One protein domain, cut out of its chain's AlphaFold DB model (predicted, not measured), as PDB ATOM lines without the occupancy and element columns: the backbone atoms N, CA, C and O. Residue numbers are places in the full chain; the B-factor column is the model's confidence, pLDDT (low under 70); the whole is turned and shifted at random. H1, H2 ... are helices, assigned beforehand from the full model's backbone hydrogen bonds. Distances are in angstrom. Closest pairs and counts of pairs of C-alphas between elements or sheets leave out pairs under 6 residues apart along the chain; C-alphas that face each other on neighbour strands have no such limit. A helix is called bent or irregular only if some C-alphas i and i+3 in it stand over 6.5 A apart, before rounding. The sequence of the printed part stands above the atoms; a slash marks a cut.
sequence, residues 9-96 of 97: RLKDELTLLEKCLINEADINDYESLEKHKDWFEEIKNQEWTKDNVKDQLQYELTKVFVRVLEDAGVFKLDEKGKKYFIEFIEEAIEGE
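AT A GLANCE: This is residues 9 to 96 of the 97 residues of the protein "Galactose-1-phosphate uridylyltransferase" of uncultured Clostridium sp (UniProt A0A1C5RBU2). The longest helix, H3, runs as an arm from a small head, made with H1 and H2, toward a lone helix, H4, which is set crosswise at the far end and touches no helix. In the head, H1 packs steeply on both H2 and the first part of H3, residues 53 to 57, while residues 65 to 72 and 86 to 96 stand free. The printed part has 88 residues with four named helices in the order H1, H2, H3, H4 and no named strand, and its class is all helix. It is extended, with a radius of gyration of the C-alphas of 19.1 A, and the C-alphas span 55 by 24 by 23 A.

IN THESE COORDINATES: Find C-alpha 53 at (-25.935, -1.698, 109.696); from there H3, residues 53 to 71, runs 26.9 A to C-alpha 71 at (-0.278, 3.955, 115.388). Go back to the first printed residue, where H1, residues 9 to 21, begins with C-alpha 9 at (-16.633, -8.967, 124.734) and covers 18.7 A. H2 follows as residues 31 to 43, 19.1 A long; it is irregular, with C-alphas 32 and 35 standing 7.4 A apart, and its line is a rough one. Beyond H3, look for H4, residues 79 to 94, which runs 22.8 A and ends with C-alpha 94 at (17.796, -15.313, 104.983).

HOW THE PARTS SIT: Start at residues 53 to 57 of H3, which alone touch H1, through residues 18 to 21 of H1 alone. The closest C-alphas there are those of Glu 18 and Val 53, 6.1 A apart. H1 and H3 stand at a steep tilt of 53 degrees and run opposite ways. On H1, look next at Glu 13, where H1 and H2 touch: its C-alpha is 6.6 A from that of Leu 33, the closest pair. These two helices run the same way at a steep tilt of 54 degrees. H2 and H3 are close but not clearly touching, with the C-alphas of Ile 43 and Glu 60 closest at 7.8 A, and are about perpendicular at 90 degrees. H4 is apart from H1, H2 and H3. In the backbones of H3 and H4 each O i to N i+4 pair is within hydrogen-bond range; in H1 it is 8 of 9 and in H2 5 of 9.

THE WHOLE: The two C-alphas farthest apart are those of Glu 24 and Glu 94, 55.8 A. The printed part has no cut, and its three links between helices are short but not tight. Look at the B-factor column: the mean pLDDT of the printed part is 85.9, and residues 72 to 75, 92 and 94 to 96 are under 70 in this model.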
ATOM      1  N   ARG A   9     -15.946 -10.148 124.193       82.25
ATOM      2  CA  ARG A   9     -16.633  -8.967 124.734       82.25
ATOM      3  C   ARG A   9     -17.005  -7.933 123.666       82.25
ATOM      4  O   ARG A   9     -18.062  -7.322 123.749       82.25
ATOM      5  N   LEU A  10     -16.142  -7.730 122.671       84.12
ATOM      6  CA  LEU A  10     -16.364  -6.727 121.633       84.12
ATOM      7  C   LEU A  10     -17.503  -7.145 120.692       84.12
ATOM      8  O   LEU A  10     -18.224  -6.293 120.196       84.12
ATOM      9  N   LYS A  11     -17.719  -8.451 120.499       86.00
ATOM     10  CA  LYS A  11     -18.840  -8.969 119.703       86.00
ATOM     11  C   LYS A  11     -20.199  -8.601 120.308       86.00
ATOM     12  O   LYS A  11     -21.104  -8.192 119.581       86.00
ATOM     13  N   ASP A  12     -20.330  -8.734 121.625       90.06
ATOM     14  CA  ASP A  12     -21.572  -8.399 122.328       90.06
ATOM     15  C   ASP A  12     -21.822  -6.883 122.290       90.06
ATOM     16  O   ASP A  12     -22.928  -6.442 121.985       90.06
ATOM     17  N   GLU A  13     -20.773  -6.084 122.504       92.25
ATOM     18  CA  GLU A  13     -20.831  -4.619 122.414       92.25
ATOM     19  C   GLU A  13     -21.225  -4.139 121.004       92.25
ATOM     20  O   GLU A  13     -22.084  -3.268 120.876       92.25
ATOM     21  N   LEU A  14     -20.674  -4.741 119.941       91.81
ATOM     22  CA  LEU A  14     -21.045  -4.420 118.556       91.81
ATOM     23  C   LEU A  14     -22.514  -4.738 118.267       91.81
ATOM     24  O   LEU A  14     -23.201  -3.929 117.658       91.81
ATOM     25  N   THR A  15     -23.024  -5.866 118.766       92.62
ATOM     26  CA  THR A  15     -24.438  -6.244 118.587       92.62
ATOM     27  C   THR A  15     -25.387  -5.222 119.230       92.62
ATOM     28  O   THR A  15     -26.473  -4.956 118.712       92.62
ATOM     29  N   LEU A  16     -25.002  -4.643 120.371       94.75
ATOM     30  CA  LEU A  16     -25.774  -3.577 121.013       94.75
ATOM     31  C   LEU A  16     -25.675  -2.259 120.234       94.75
ATOM     32  O   LEU A  16     -26.688  -1.580 120.067       94.75
ATOM     33  N   LEU A  17     -24.490  -1.923 119.715       94.38
ATOM     34  CA  LEU A  17     -24.291  -0.741 118.873       94.38
ATOM     35  C   LEU A  17     -25.118  -0.803 117.588       94.38
ATOM     36  O   LEU A  17     -25.737   0.200 117.245       94.38
ATOM     37  N   GLU A  18     -25.204  -1.963 116.927       94.44
ATOM     38  CA  GLU A  18     -26.061  -2.151 115.747       94.44
ATOM     39  C   GLU A  18     -27.503  -1.710 116.040       94.44
ATOM     40  O   GLU A  18     -28.061  -0.909 115.293       94.44
ATOM     41  N   LYS A  19     -28.077  -2.153 117.168       95.12
ATOM     42  CA  LYS A  19     -29.435  -1.771 117.594       95.12
ATOM     43  C   LYS A  19     -29.571  -0.277 117.875       95.12
ATOM     44  O   LYS A  19     -30.591   0.317 117.531       95.12
ATOM     45  N   CYS A  20     -28.558   0.323 118.497       95.31
ATOM     46  CA  CYS A  20     -28.561   1.754 118.792       95.31
ATOM     47  C   CYS A  20     -28.507   2.591 117.504       95.31
ATOM     48  O   CYS A  20     -29.216   3.585 117.386       95.31
ATOM     49  N   LEU A  21     -27.719   2.167 116.508       94.75
ATOM     50  CA  LEU A  21     -27.548   2.884 115.238       94.75
ATOM     51  C   LEU A  21     -28.822   2.889 114.386       94.75
ATOM     52  O   LEU A  21     -29.120   3.883 113.730       94.75
ATOM     53  N   ILE A  22     -29.617   1.816 114.438       95.44
ATOM     54  CA  ILE A  22     -30.924   1.742 113.761       95.44
ATOM     55  C   ILE A  22     -32.088   2.287 114.611       95.44
ATOM     56  O   ILE A  22     -33.249   2.081 114.256       95.44
ATOM     57  N   ASN A  23     -31.797   2.988 115.715       92.06
ATOM     58  CA  ASN A  23     -32.772   3.574 116.645       92.06
ATOM     59  C   ASN A  23     -33.733   2.561 117.305       92.06
ATOM     60  O   ASN A  23     -34.854   2.911 117.674       92.06
ATOM     61  N   GLU A  24     -33.318   1.303 117.470       92.19
ATOM     62  CA  GLU A  24     -34.088   0.292 118.214       92.19
ATOM     63  C   GLU A  24     -33.807   0.310 119.725       92.19
ATOM     64  O   GLU A  24     -34.550  -0.299 120.495       92.19
ATOM     65  N   ALA A  25     -32.746   0.994 120.157       92.94
ATOM     66  CA  ALA A  25     -32.391   1.192 121.558       92.94
ATOM     67  C   ALA A  25     -31.616   2.506 121.747       92.94
ATOM     68  O   ALA A  25     -31.058   3.033 120.784       92.94
ATOM     69  N   ASP A  26     -31.556   3.018 122.979       92.25
ATOM     70  CA  ASP A  26     -30.712   4.165 123.322       92.25
ATOM     71  C   ASP A  26     -29.334   3.676 123.796       92.25
ATOM     72  O   ASP A  26     -29.221   2.760 124.613       92.25
ATOM     73  N   ILE A  27     -28.263   4.299 123.303       92.94
ATOM     74  CA  ILE A  27     -26.894   3.993 123.736       92.94
ATOM     75  C   ILE A  27     -26.674   4.283 125.229       92.94
ATOM     76  O   ILE A  27     -25.813   3.672 125.864       92.94
ATOM     77  N   ASN A  28     -27.450   5.198 125.814       92.31
ATOM     78  CA  ASN A  28     -27.350   5.564 127.225       92.31
ATOM     79  C   ASN A  28     -27.893   4.495 128.178       92.31
ATOM     80  O   ASN A  28     -27.547   4.533 129.357       92.31
ATOM     81  N   ASP A  29     -28.662   3.529 127.673       92.69
ATOM     82  CA  ASP A  29     -29.206   2.430 128.478       92.69
ATOM     83  C   ASP A  29     -28.151   1.357 128.805       92.69
ATOM     84  O   ASP A  29     -28.370   0.501 129.663       92.69
ATOM     85  N   TYR A  30     -26.993   1.393 128.136       92.56
ATOM     86  CA  TYR A  30     -25.961   0.365 128.241       92.56
ATOM     87  C   TYR A  30     -24.653   0.926 128.808       92.56
ATOM     88  O   TYR A  30     -23.847   1.520 128.094       92.56
ATOM     89  N   GLU A  31     -24.375   0.638 130.081       91.94
ATOM     90  CA  GLU A  31     -23.107   0.997 130.744       91.94
ATOM     91  C   GLU A  31     -21.882   0.418 130.004       91.94
ATOM     92  O   GLU A  31     -20.852   1.069 129.860       91.94
ATOM     93  N   SER A  32     -22.009  -0.775 129.409       89.75
ATOM     94  CA  SER A  32     -20.943  -1.393 128.603       89.75
ATOM     95  C   SER A  32     -20.558  -0.597 127.349       89.75
ATOM     96  O   SER A  32     -19.462  -0.798 126.816       89.75
ATOM     97  N   LEU A  33     -21.447   0.281 126.868       93.25
ATOM     98  CA  LEU A  33     -21.225   1.134 125.700       93.25
ATOM     99  C   LEU A  33     -20.697   2.525 126.059       93.25
ATOM    100  O   LEU A  33     -20.425   3.305 125.152       93.25
ATOM    101  N   GLU A  34     -20.497   2.841 127.340       93.38
ATOM    102  CA  GLU A  34     -20.088   4.181 127.776       93.38
ATOM    103  C   GLU A  34     -18.807   4.669 127.081       93.38
ATOM    104  O   GLU A  34     -18.774   5.757 126.514       93.38
ATOM    105  N   LYS A  35     -17.792   3.806 127.009       91.19
ATOM    106  CA  LYS A  35     -16.517   4.038 126.302       91.19
ATOM    107  C   LYS A  35     -16.630   4.164 124.775       91.19
ATOM    108  O   LYS A  35     -15.650   4.522 124.130       91.19
ATOM    109  N   HIS A  36     -17.780   3.818 124.200       93.38
ATOM    110  CA  HIS A  36     -18.038   3.858 122.758       93.38
ATOM    111  C   HIS A  36     -18.951   5.020 122.361       93.38
ATOM    112  O   HIS A  36     -19.204   5.187 121.172       93.38
ATOM    113  N   LYS A  37     -19.441   5.821 123.320       93.88
ATOM    114  CA  LYS A  37     -20.364   6.937 123.056       93.88
ATOM    115  C   LYS A  37     -19.765   7.971 122.113       93.88
ATOM    116  O   LYS A  37     -20.417   8.335 121.144       93.88
ATOM    117  N   ASP A  38     -18.520   8.377 122.344       94.62
ATOM    118  CA  ASP A  38     -17.855   9.369 121.492       94.62
ATOM    119  C   ASP A  38     -17.764   8.881 120.039       94.62
ATOM    120  O   ASP A  38     -18.161   9.583 119.114       94.62
ATOM    121  N   TRP A  39     -17.342   7.630 119.838       94.81
ATOM    122  CA  TRP A  39     -17.266   7.030 118.505       94.81
ATOM    123  C   TRP A  39     -18.648   6.826 117.866       94.81
ATOM    124  O   TRP A  39     -18.822   7.059 116.672       94.81
ATOM    125  N   PHE A  40     -19.655   6.436 118.650       94.81
ATOM    126  CA  PHE A  40     -21.036   6.340 118.177       94.81
ATOM    127  C   PHE A  40     -21.539   7.693 117.661       94.81
ATOM    128  O   PHE A  40     -22.119   7.756 116.580       94.81
ATOM    129  N   GLU A  41     -21.277   8.781 118.384       94.38
ATOM    130  CA  GLU A  41     -21.651  10.139 117.981       94.38
ATOM    131  C   GLU A  41     -20.961  10.589 116.681       94.38
ATOM    132  O   GLU A  41     -21.563  11.318 115.887       94.38
ATOM    133  N   GLU A  42     -19.738  10.119 116.420       94.31
ATOM    134  CA  GLU A  42     -19.024  10.372 115.161       94.31
ATOM    135  C   GLU A  42     -19.699   9.686 113.962       94.31
ATOM    136  O   GLU A  42     -19.827  10.291 112.893       94.31
ATOM    137  N   ILE A  43     -20.154   8.438 114.126       94.25
ATOM    138  CA  ILE A  43     -20.672   7.619 113.016       94.25
ATOM    139  C   ILE A  43     -22.204   7.654 112.878       94.25
ATOM    140  O   ILE A  43     -22.730   7.342 111.807       94.25
ATOM    141  N   LYS A  44     -22.952   8.066 113.912       92.06
ATOM    142  CA  LYS A  44     -24.431   8.022 113.918       92.06
ATOM    143  C   LYS A  44     -25.103   8.894 112.853       92.06
ATOM    144  O   LYS A  44     -26.258   8.662 112.530       92.06
ATOM    145  N   ASN A  45     -24.401   9.898 112.319       91.19
ATOM    146  CA  ASN A  45     -24.941  10.806 111.297       91.19
ATOM    147  C   ASN A  45     -25.010  10.170 109.895       91.19
ATOM    148  O   ASN A  45     -25.497  10.804 108.959       91.19
ATOM    149  N   GLN A  46     -24.493   8.952 109.732       90.25
ATOM    150  CA  GLN A  46     -24.634   8.175 108.504       90.25
ATOM    151  C   GLN A  46     -26.038   7.552 108.399       90.25
ATOM    152  O   GLN A  46     -26.802   7.523 109.361       90.25
ATOM    153  N   GLU A  47     -26.393   7.045 107.218       92.50
ATOM    154  CA  GLU A  47     -27.651   6.321 107.037       92.50
ATOM    155  C   GLU A  47     -27.519   4.885 107.563       92.50
ATOM    156  O   GLU A  47     -26.765   4.080 107.015       92.50
ATOM    157  N   TRP A  48     -28.278   4.569 108.612       94.75
ATOM    158  CA  TRP A  48     -28.290   3.261 109.262       94.75
ATOM    159  C   TRP A  48     -29.645   2.578 109.068       94.75
ATOM    160  O   TRP A  48     -30.697   3.117 109.413       94.75
ATOM    161  N   THR A  49     -29.622   1.367 108.524       93.88
ATOM    162  CA  THR A  49     -30.788   0.521 108.253       93.88
ATOM    163  C   THR A  49     -30.493  -0.920 108.654       93.88
ATOM    164  O   THR A  49     -29.341  -1.325 108.776       93.88
ATOM    165  N   LYS A  50     -31.532  -1.739 108.830       92.81
ATOM    166  CA  LYS A  50     -31.366  -3.163 109.177       92.81
ATOM    167  C   LYS A  50     -30.560  -3.941 108.139       92.81
ATOM    168  O   LYS A  50     -29.881  -4.897 108.497       92.81
ATOM    169  N   ASP A  51     -30.643  -3.524 106.881       92.75
ATOM    170  CA  ASP A  51     -29.972  -4.177 105.766       92.75
ATOM    171  C   ASP A  51     -28.489  -3.789 105.662       92.75
ATOM    172  O   ASP A  51     -27.688  -4.614 105.232       92.75
ATOM    173  N   ASN A  52     -28.101  -2.572 106.076       92.94
ATOM    174  CA  ASN A  52     -26.720  -2.084 105.941       92.94
ATOM    175  C   ASN A  52     -25.914  -2.059 107.252       92.94
ATOM    176  O   ASN A  52     -24.684  -2.060 107.197       92.94
ATOM    177  N   VAL A  53     -26.575  -2.052 108.418       94.00
ATOM    178  CA  VAL A  53     -25.935  -1.698 109.696       94.00
ATOM    179  C   VAL A  53     -24.755  -2.593 110.022       94.00
ATOM    180  O   VAL A  53     -23.716  -2.108 110.453       94.00
ATOM    181  N   LYS A  54     -24.879  -3.891 109.751       89.19
ATOM    182  CA  LYS A  54     -23.841  -4.871 110.057       89.19
ATOM    183  C   LYS A  54     -22.567  -4.632 109.243       89.19
ATOM    184  O   LYS A  54     -21.483  -4.508 109.810       89.19
ATOM    185  N   ASP A  55     -22.700  -4.541 107.920       88.69
ATOM    186  CA  ASP A  55     -21.555  -4.386 107.018       88.69
ATOM    187  C   ASP A  55     -20.921  -2.995 107.166       88.69
ATOM    188  O   ASP A  55     -19.695  -2.857 107.196       88.69
ATOM    189  N   GLN A  56     -21.746  -1.959 107.332       92.81
ATOM    190  CA  GLN A  56     -21.282  -0.587 107.516       92.81
ATOM    191  C   GLN A  56     -20.598  -0.386 108.874       92.81
ATOM    192  O   GLN A  56     -19.534   0.231 108.936       92.81
ATOM    193  N   LEU A  57     -21.131  -0.969 109.954       91.81
ATOM    194  CA  LEU A  57     -20.486  -0.923 111.267       91.81
ATOM    195  C   LEU A  57     -19.147  -1.664 111.246       91.81
ATOM    196  O   LEU A  57     -18.161  -1.173 111.796       91.81
ATOM    197  N   GLN A  58     -19.079  -2.817 110.574       88.00
ATOM    198  CA  GLN A  58     -17.827  -3.550 110.391       88.00
ATOM    199  C   GLN A  58     -16.801  -2.738 109.582       88.00
ATOM    200  O   GLN A  58     -15.604  -2.774 109.887       88.00
ATOM    201  N   TYR A  59     -17.249  -1.982 108.580       88.50
ATOM    202  CA  TYR A  59     -16.389  -1.082 107.817       88.50
ATOM    203  C   TYR A  59     -15.835   0.059 108.683       88.50
ATOM    204  O   TYR A  59     -14.621   0.276 108.692       88.50
ATOM    205  N   GLU A  60     -16.675   0.742 109.466       91.31
ATOM    206  CA  GLU A  60     -16.217   1.793 110.390       91.31
ATOM    207  C   GLU A  60     -15.271   1.240 111.466       91.31
ATOM    208  O   GLU A  60     -14.217   1.824 111.727       91.31
ATOM    209  N   LEU A  61     -15.577   0.063 112.020       90.12
ATOM    210  CA  LEU A  61     -14.691  -0.645 112.944       90.12
ATOM    211  C   LEU A  61     -13.323  -0.915 112.302       90.12
ATOM    212  O   LEU A  61     -12.285  -0.716 112.934       90.12
ATOM    213  N   THR A  62     -13.307  -1.332 111.035       83.38
ATOM    214  CA  THR A  62     -12.065  -1.606 110.301       83.38
ATOM    215  C   THR A  62     -11.199  -0.355 110.188       83.38
ATOM    216  O   THR A  62      -9.988  -0.456 110.370       83.38
ATOM    217  N   LYS A  63     -11.779   0.832 109.971       86.69
ATOM    218  CA  LYS A  63     -11.006   2.088 109.949       86.69
ATOM    219  C   LYS A  63     -10.322   2.361 111.285       86.69
ATOM    220  O   LYS A  63      -9.155   2.746 111.300       86.69
ATOM    221  N   VAL A  64     -11.023   2.125 112.397       87.56
ATOM    222  CA  VAL A  64     -10.445   2.257 113.744       87.56
ATOM    223  C   VAL A  64      -9.297   1.267 113.926       87.56
ATOM    224  O   VAL A  64      -8.217   1.659 114.357       87.56
ATOM    225  N   PHE A  65      -9.489   0.003 113.539       82.31
ATOM    226  CA  PHE A  65      -8.433  -1.011 113.601       82.31
ATOM    227  C   PHE A  65      -7.219  -0.652 112.741       82.31
ATOM    228  O   PHE A  65      -6.097  -0.780 113.216       82.31
ATOM    229  N   VAL A  66      -7.423  -0.183 111.507       81.50
ATOM    230  CA  VAL A  66      -6.335   0.251 110.616       81.50
ATOM    231  C   VAL A  66      -5.561   1.396 111.250       81.50
ATOM    232  O   VAL A  66      -4.344   1.305 111.344       81.50
ATOM    233  N   ARG A  67      -6.249   2.412 111.777       81.88
ATOM    234  CA  ARG A  67      -5.600   3.529 112.472       81.88
ATOM    235  C   ARG A  67      -4.801   3.062 113.688       81.88
ATOM    236  O   ARG A  67      -3.669   3.484 113.874       81.88
ATOM    237  N   VAL A  68      -5.351   2.143 114.482       80.06
ATOM    238  CA  VAL A  68      -4.624   1.544 115.610       80.06
ATOM    239  C   VAL A  68      -3.406   0.760 115.127       80.06
ATOM    240  O   VAL A  68      -2.381   0.803 115.791       80.06
ATOM    241  N   LEU A  69      -3.479   0.058 113.995       73.31
ATOM    242  CA  LEU A  69      -2.333  -0.654 113.419       73.31
ATOM    243  C   LEU A  69      -1.269   0.302 112.860       73.31
ATOM    244  O   LEU A  69      -0.080   0.018 112.994       73.31
ATOM    245  N   GLU A  70      -1.681   1.426 112.274       72.00
ATOM    246  CA  GLU A  70      -0.788   2.510 111.849       72.00
ATOM    247  C   GLU A  70      -0.072   3.139 113.055       72.00
ATOM    248  O   GLU A  70       1.150   3.292 113.038       72.00
ATOM    249  N   ASP A  71      -0.813   3.423 114.130       72.06
ATOM    250  CA  ASP A  71      -0.278   3.955 115.388       72.06
ATOM    251  C   ASP A  71       0.578   2.915 116.137       72.06
ATOM    252  O   ASP A  71       1.564   3.262 116.791       72.06
ATOM    253  N   ALA A  72       0.241   1.627 116.017       68.44
ATOM    254  CA  ALA A  72       0.979   0.506 116.598       68.44
ATOM    255  C   ALA A  72       2.253   0.147 115.818       68.44
ATOM    256  O   ALA A  72       2.849  -0.896 116.102       68.44
ATOM    257  N   GLY A  73       2.670   0.984 114.856       62.16
ATOM    258  CA  GLY A  73       3.885   0.816 114.067       62.16
ATOM    259  C   GLY A  73       5.048   0.281 114.907       62.16
ATOM    260  O   GLY A  73       5.590   0.969 115.769       62.16
ATOM    261  N   VAL A  74       5.429  -0.972 114.639       64.62
ATOM    262  CA  VAL A  74       6.538  -1.665 115.325       64.62
ATOM    263  C   VAL A  74       7.862  -0.938 115.061       64.62
ATOM    264  O   VAL A  74       8.732  -0.868 115.928       64.62
ATOM    265  N   PHE A  75       7.972  -0.328 113.876       62.31
ATOM    266  CA  PHE A  75       9.072   0.535 113.470       62.31
ATOM    267  C   PHE A  75       8.565   1.953 113.207       62.31
ATOM    268  O   PHE A  75       7.536   2.157 112.566       62.31
ATOM    269  N   LYS A  76       9.316   2.955 113.673       71.12
ATOM    270  CA  LYS A  76       9.018   4.366 113.400       71.12
ATOM    271  C   LYS A  76       9.198   4.685 111.911       71.12
ATOM    272  O   LYS A  76      10.116   4.182 111.273       71.12
ATOM    273  N   LEU A  77       8.401   5.609 111.374       73.44
ATOM    274  CA  LEU A  77       8.545   6.115 109.997       73.44
ATOM    275  C   LEU A  77       9.677   7.157 109.835       73.44
ATOM    276  O   LEU A  77       9.625   8.009 108.947       73.44
ATOM    277  N   ASP A  78      10.711   7.088 110.674       82.75
ATOM    278  CA  ASP A  78      11.943   7.873 110.557       82.75
ATOM    279  C   ASP A  78      13.044   7.068 109.835       82.75
ATOM    280  O   ASP A  78      12.866   5.891 109.514       82.75
ATOM    281  N   GLU A  79      14.186   7.691 109.526       85.44
ATOM    282  CA  GLU A  79      15.293   7.006 108.831       85.44
ATOM    283  C   GLU A  79      15.780   5.758 109.583       85.44
ATOM    284  O   GLU A  79      16.169   4.766 108.968       85.44
ATOM    285  N   LYS A  80      15.714   5.785 110.919       79.56
ATOM    286  CA  LYS A  80      16.199   4.713 111.787       79.56
ATOM    287  C   LYS A  80      15.232   3.526 111.806       79.56
ATOM    288  O   LYS A  80      15.672   2.388 111.688       79.56
ATOM    289  N   GLY A  81      13.929   3.774 111.916       80.75
ATOM    290  CA  GLY A  81      12.909   2.731 111.875       80.75
ATOM    291  C   GLY A  81      12.751   2.119 110.483       80.75
ATOM    292  O   GLY A  81      12.614   0.904 110.384       80.75
ATOM    293  N   LYS A  82      12.905   2.903 109.406       83.56
ATOM    294  CA  LYS A  82      12.988   2.363 108.034       83.56
ATOM    295  C   LYS A  82      14.191   1.440 107.853       83.56
ATOM    296  O   LYS A  82      14.042   0.372 107.269       83.56
ATOM    297  N   LYS A  83      15.360   1.824 108.378       87.12
ATOM    298  CA  LYS A  83      16.560   0.980 108.346       87.12
ATOM    299  C   LYS A  83      16.341  -0.345 109.085       87.12
ATOM    300  O   LYS A  83      16.607  -1.392 108.511       87.12
ATOM    301  N   TYR A  84      15.813  -0.309 110.308       82.12
ATOM    302  CA  TYR A  84      15.549  -1.532 111.074       82.12
ATOM    303  C   TYR A  84      14.467  -2.418 110.454       82.12
ATOM    304  O   TYR A  84      14.553  -3.635 110.554       82.12
ATOM    305  N   PHE A  85      13.468  -1.825 109.797       82.12
ATOM    306  CA  PHE A  85      12.487  -2.588 109.034       82.12
ATOM    307  C   PHE A  85      13.145  -3.340 107.868       82.12
ATOM    308  O   PHE A  85      12.839  -4.507 107.664       82.12
ATOM    309  N   ILE A  86      14.068  -2.704 107.134       84.25
ATOM    310  CA  ILE A  86      14.817  -3.353 106.045       84.25
ATOM    311  C   ILE A  86      15.682  -4.497 106.588       84.25
ATOM    312  O   ILE A  86      15.553  -5.610 106.093       84.25
ATOM    313  N   GLU A  87      16.475  -4.252 107.639       84.56
ATOM    314  CA  GLU A  87      17.320  -5.283 108.272       84.56
ATOM    315  C   GLU A  87      16.484  -6.484 108.752       84.56
ATOM    316  O   GLU A  87      16.860  -7.630 108.533       84.56
ATOM    317  N   PHE A  88      15.307  -6.235 109.339       81.69
ATOM    318  CA  PHE A  88      14.383  -7.296 109.750       81.69
ATOM    319  C   PHE A  88      13.872  -8.133 108.568       81.69
ATOM    320  O   PHE A  88      13.757  -9.351 108.687       81.69
ATOM    321  N   ILE A  89      13.533  -7.500 107.441       81.56
ATOM    322  CA  ILE A  89      13.060  -8.213 106.245       81.56
ATOM    323  C   ILE A  89      14.192  -9.030 105.615       81.56
ATOM    324  O   ILE A  89      13.947 -10.159 105.201       81.56
ATOM    325  N   GLU A  90      15.411  -8.492 105.566       83.00
ATOM    326  CA  GLU A  90      16.596  -9.212 105.080       83.00
ATOM    327  C   GLU A  90      16.870 -10.458 105.936       83.00
ATOM    328  O   GLU A  90      16.941 -11.561 105.397       83.00
ATOM    329  N   GLU A  91      16.890 -10.318 107.266       77.56
ATOM    330  CA  GLU A  91      17.064 -11.442 108.200       77.56
ATOM    331  C   GLU A  91      15.931 -12.480 108.083       77.56
ATOM    332  O   GLU A  91      16.172 -13.687 108.107       77.56
ATOM    333  N   ALA A  92      14.683 -12.028 107.922       68.06
ATOM    334  CA  ALA A  92      13.531 -12.916 107.783       68.06
ATOM    335  C   ALA A  92      13.546 -13.730 106.478       68.06
ATOM    336  O   ALA A  92      13.001 -14.832 106.458       68.06
ATOM    337  N   ILE A  93      14.146 -13.200 105.408       77.44
ATOM    338  CA  ILE A  93      14.301 -13.901 104.124       77.44
ATOM    339  C   ILE A  93      15.509 -14.849 104.166       77.44
ATOM    340  O   ILE A  93      15.437 -15.946 103.617       77.44
ATOM    341  N   GLU A  94      16.602 -14.465 104.831       67.88
ATOM    342  CA  GLU A  94      17.796 -15.313 104.983       67.88
ATOM    343  C   GLU A  94      17.574 -16.515 105.919       67.88
ATOM    344  O   GLU A  94      18.249 -17.531 105.788       67.88
ATOM    345  N   GLY A  95      16.610 -16.440 106.843       54.56
ATOM    346  CA  GLY A  95      16.277 -17.523 107.776       54.56
ATOM    347  C   GLY A  95      15.426 -18.677 107.214       54.56
ATOM    348  O   GLY A  95      15.051 -19.556 107.991       54.56
ATOM    349  N   GLU A  96      15.086 -18.676 105.918       51.47
ATOM    350  CA  GLU A  96      14.330 -19.756 105.250       51.47
ATOM    351  C   GLU A  96      15.209 -20.821 104.542       51.47
ATOM    352  O   GLU A  96      14.658 -21.693 103.865       51.47
TER     353      GLU A  96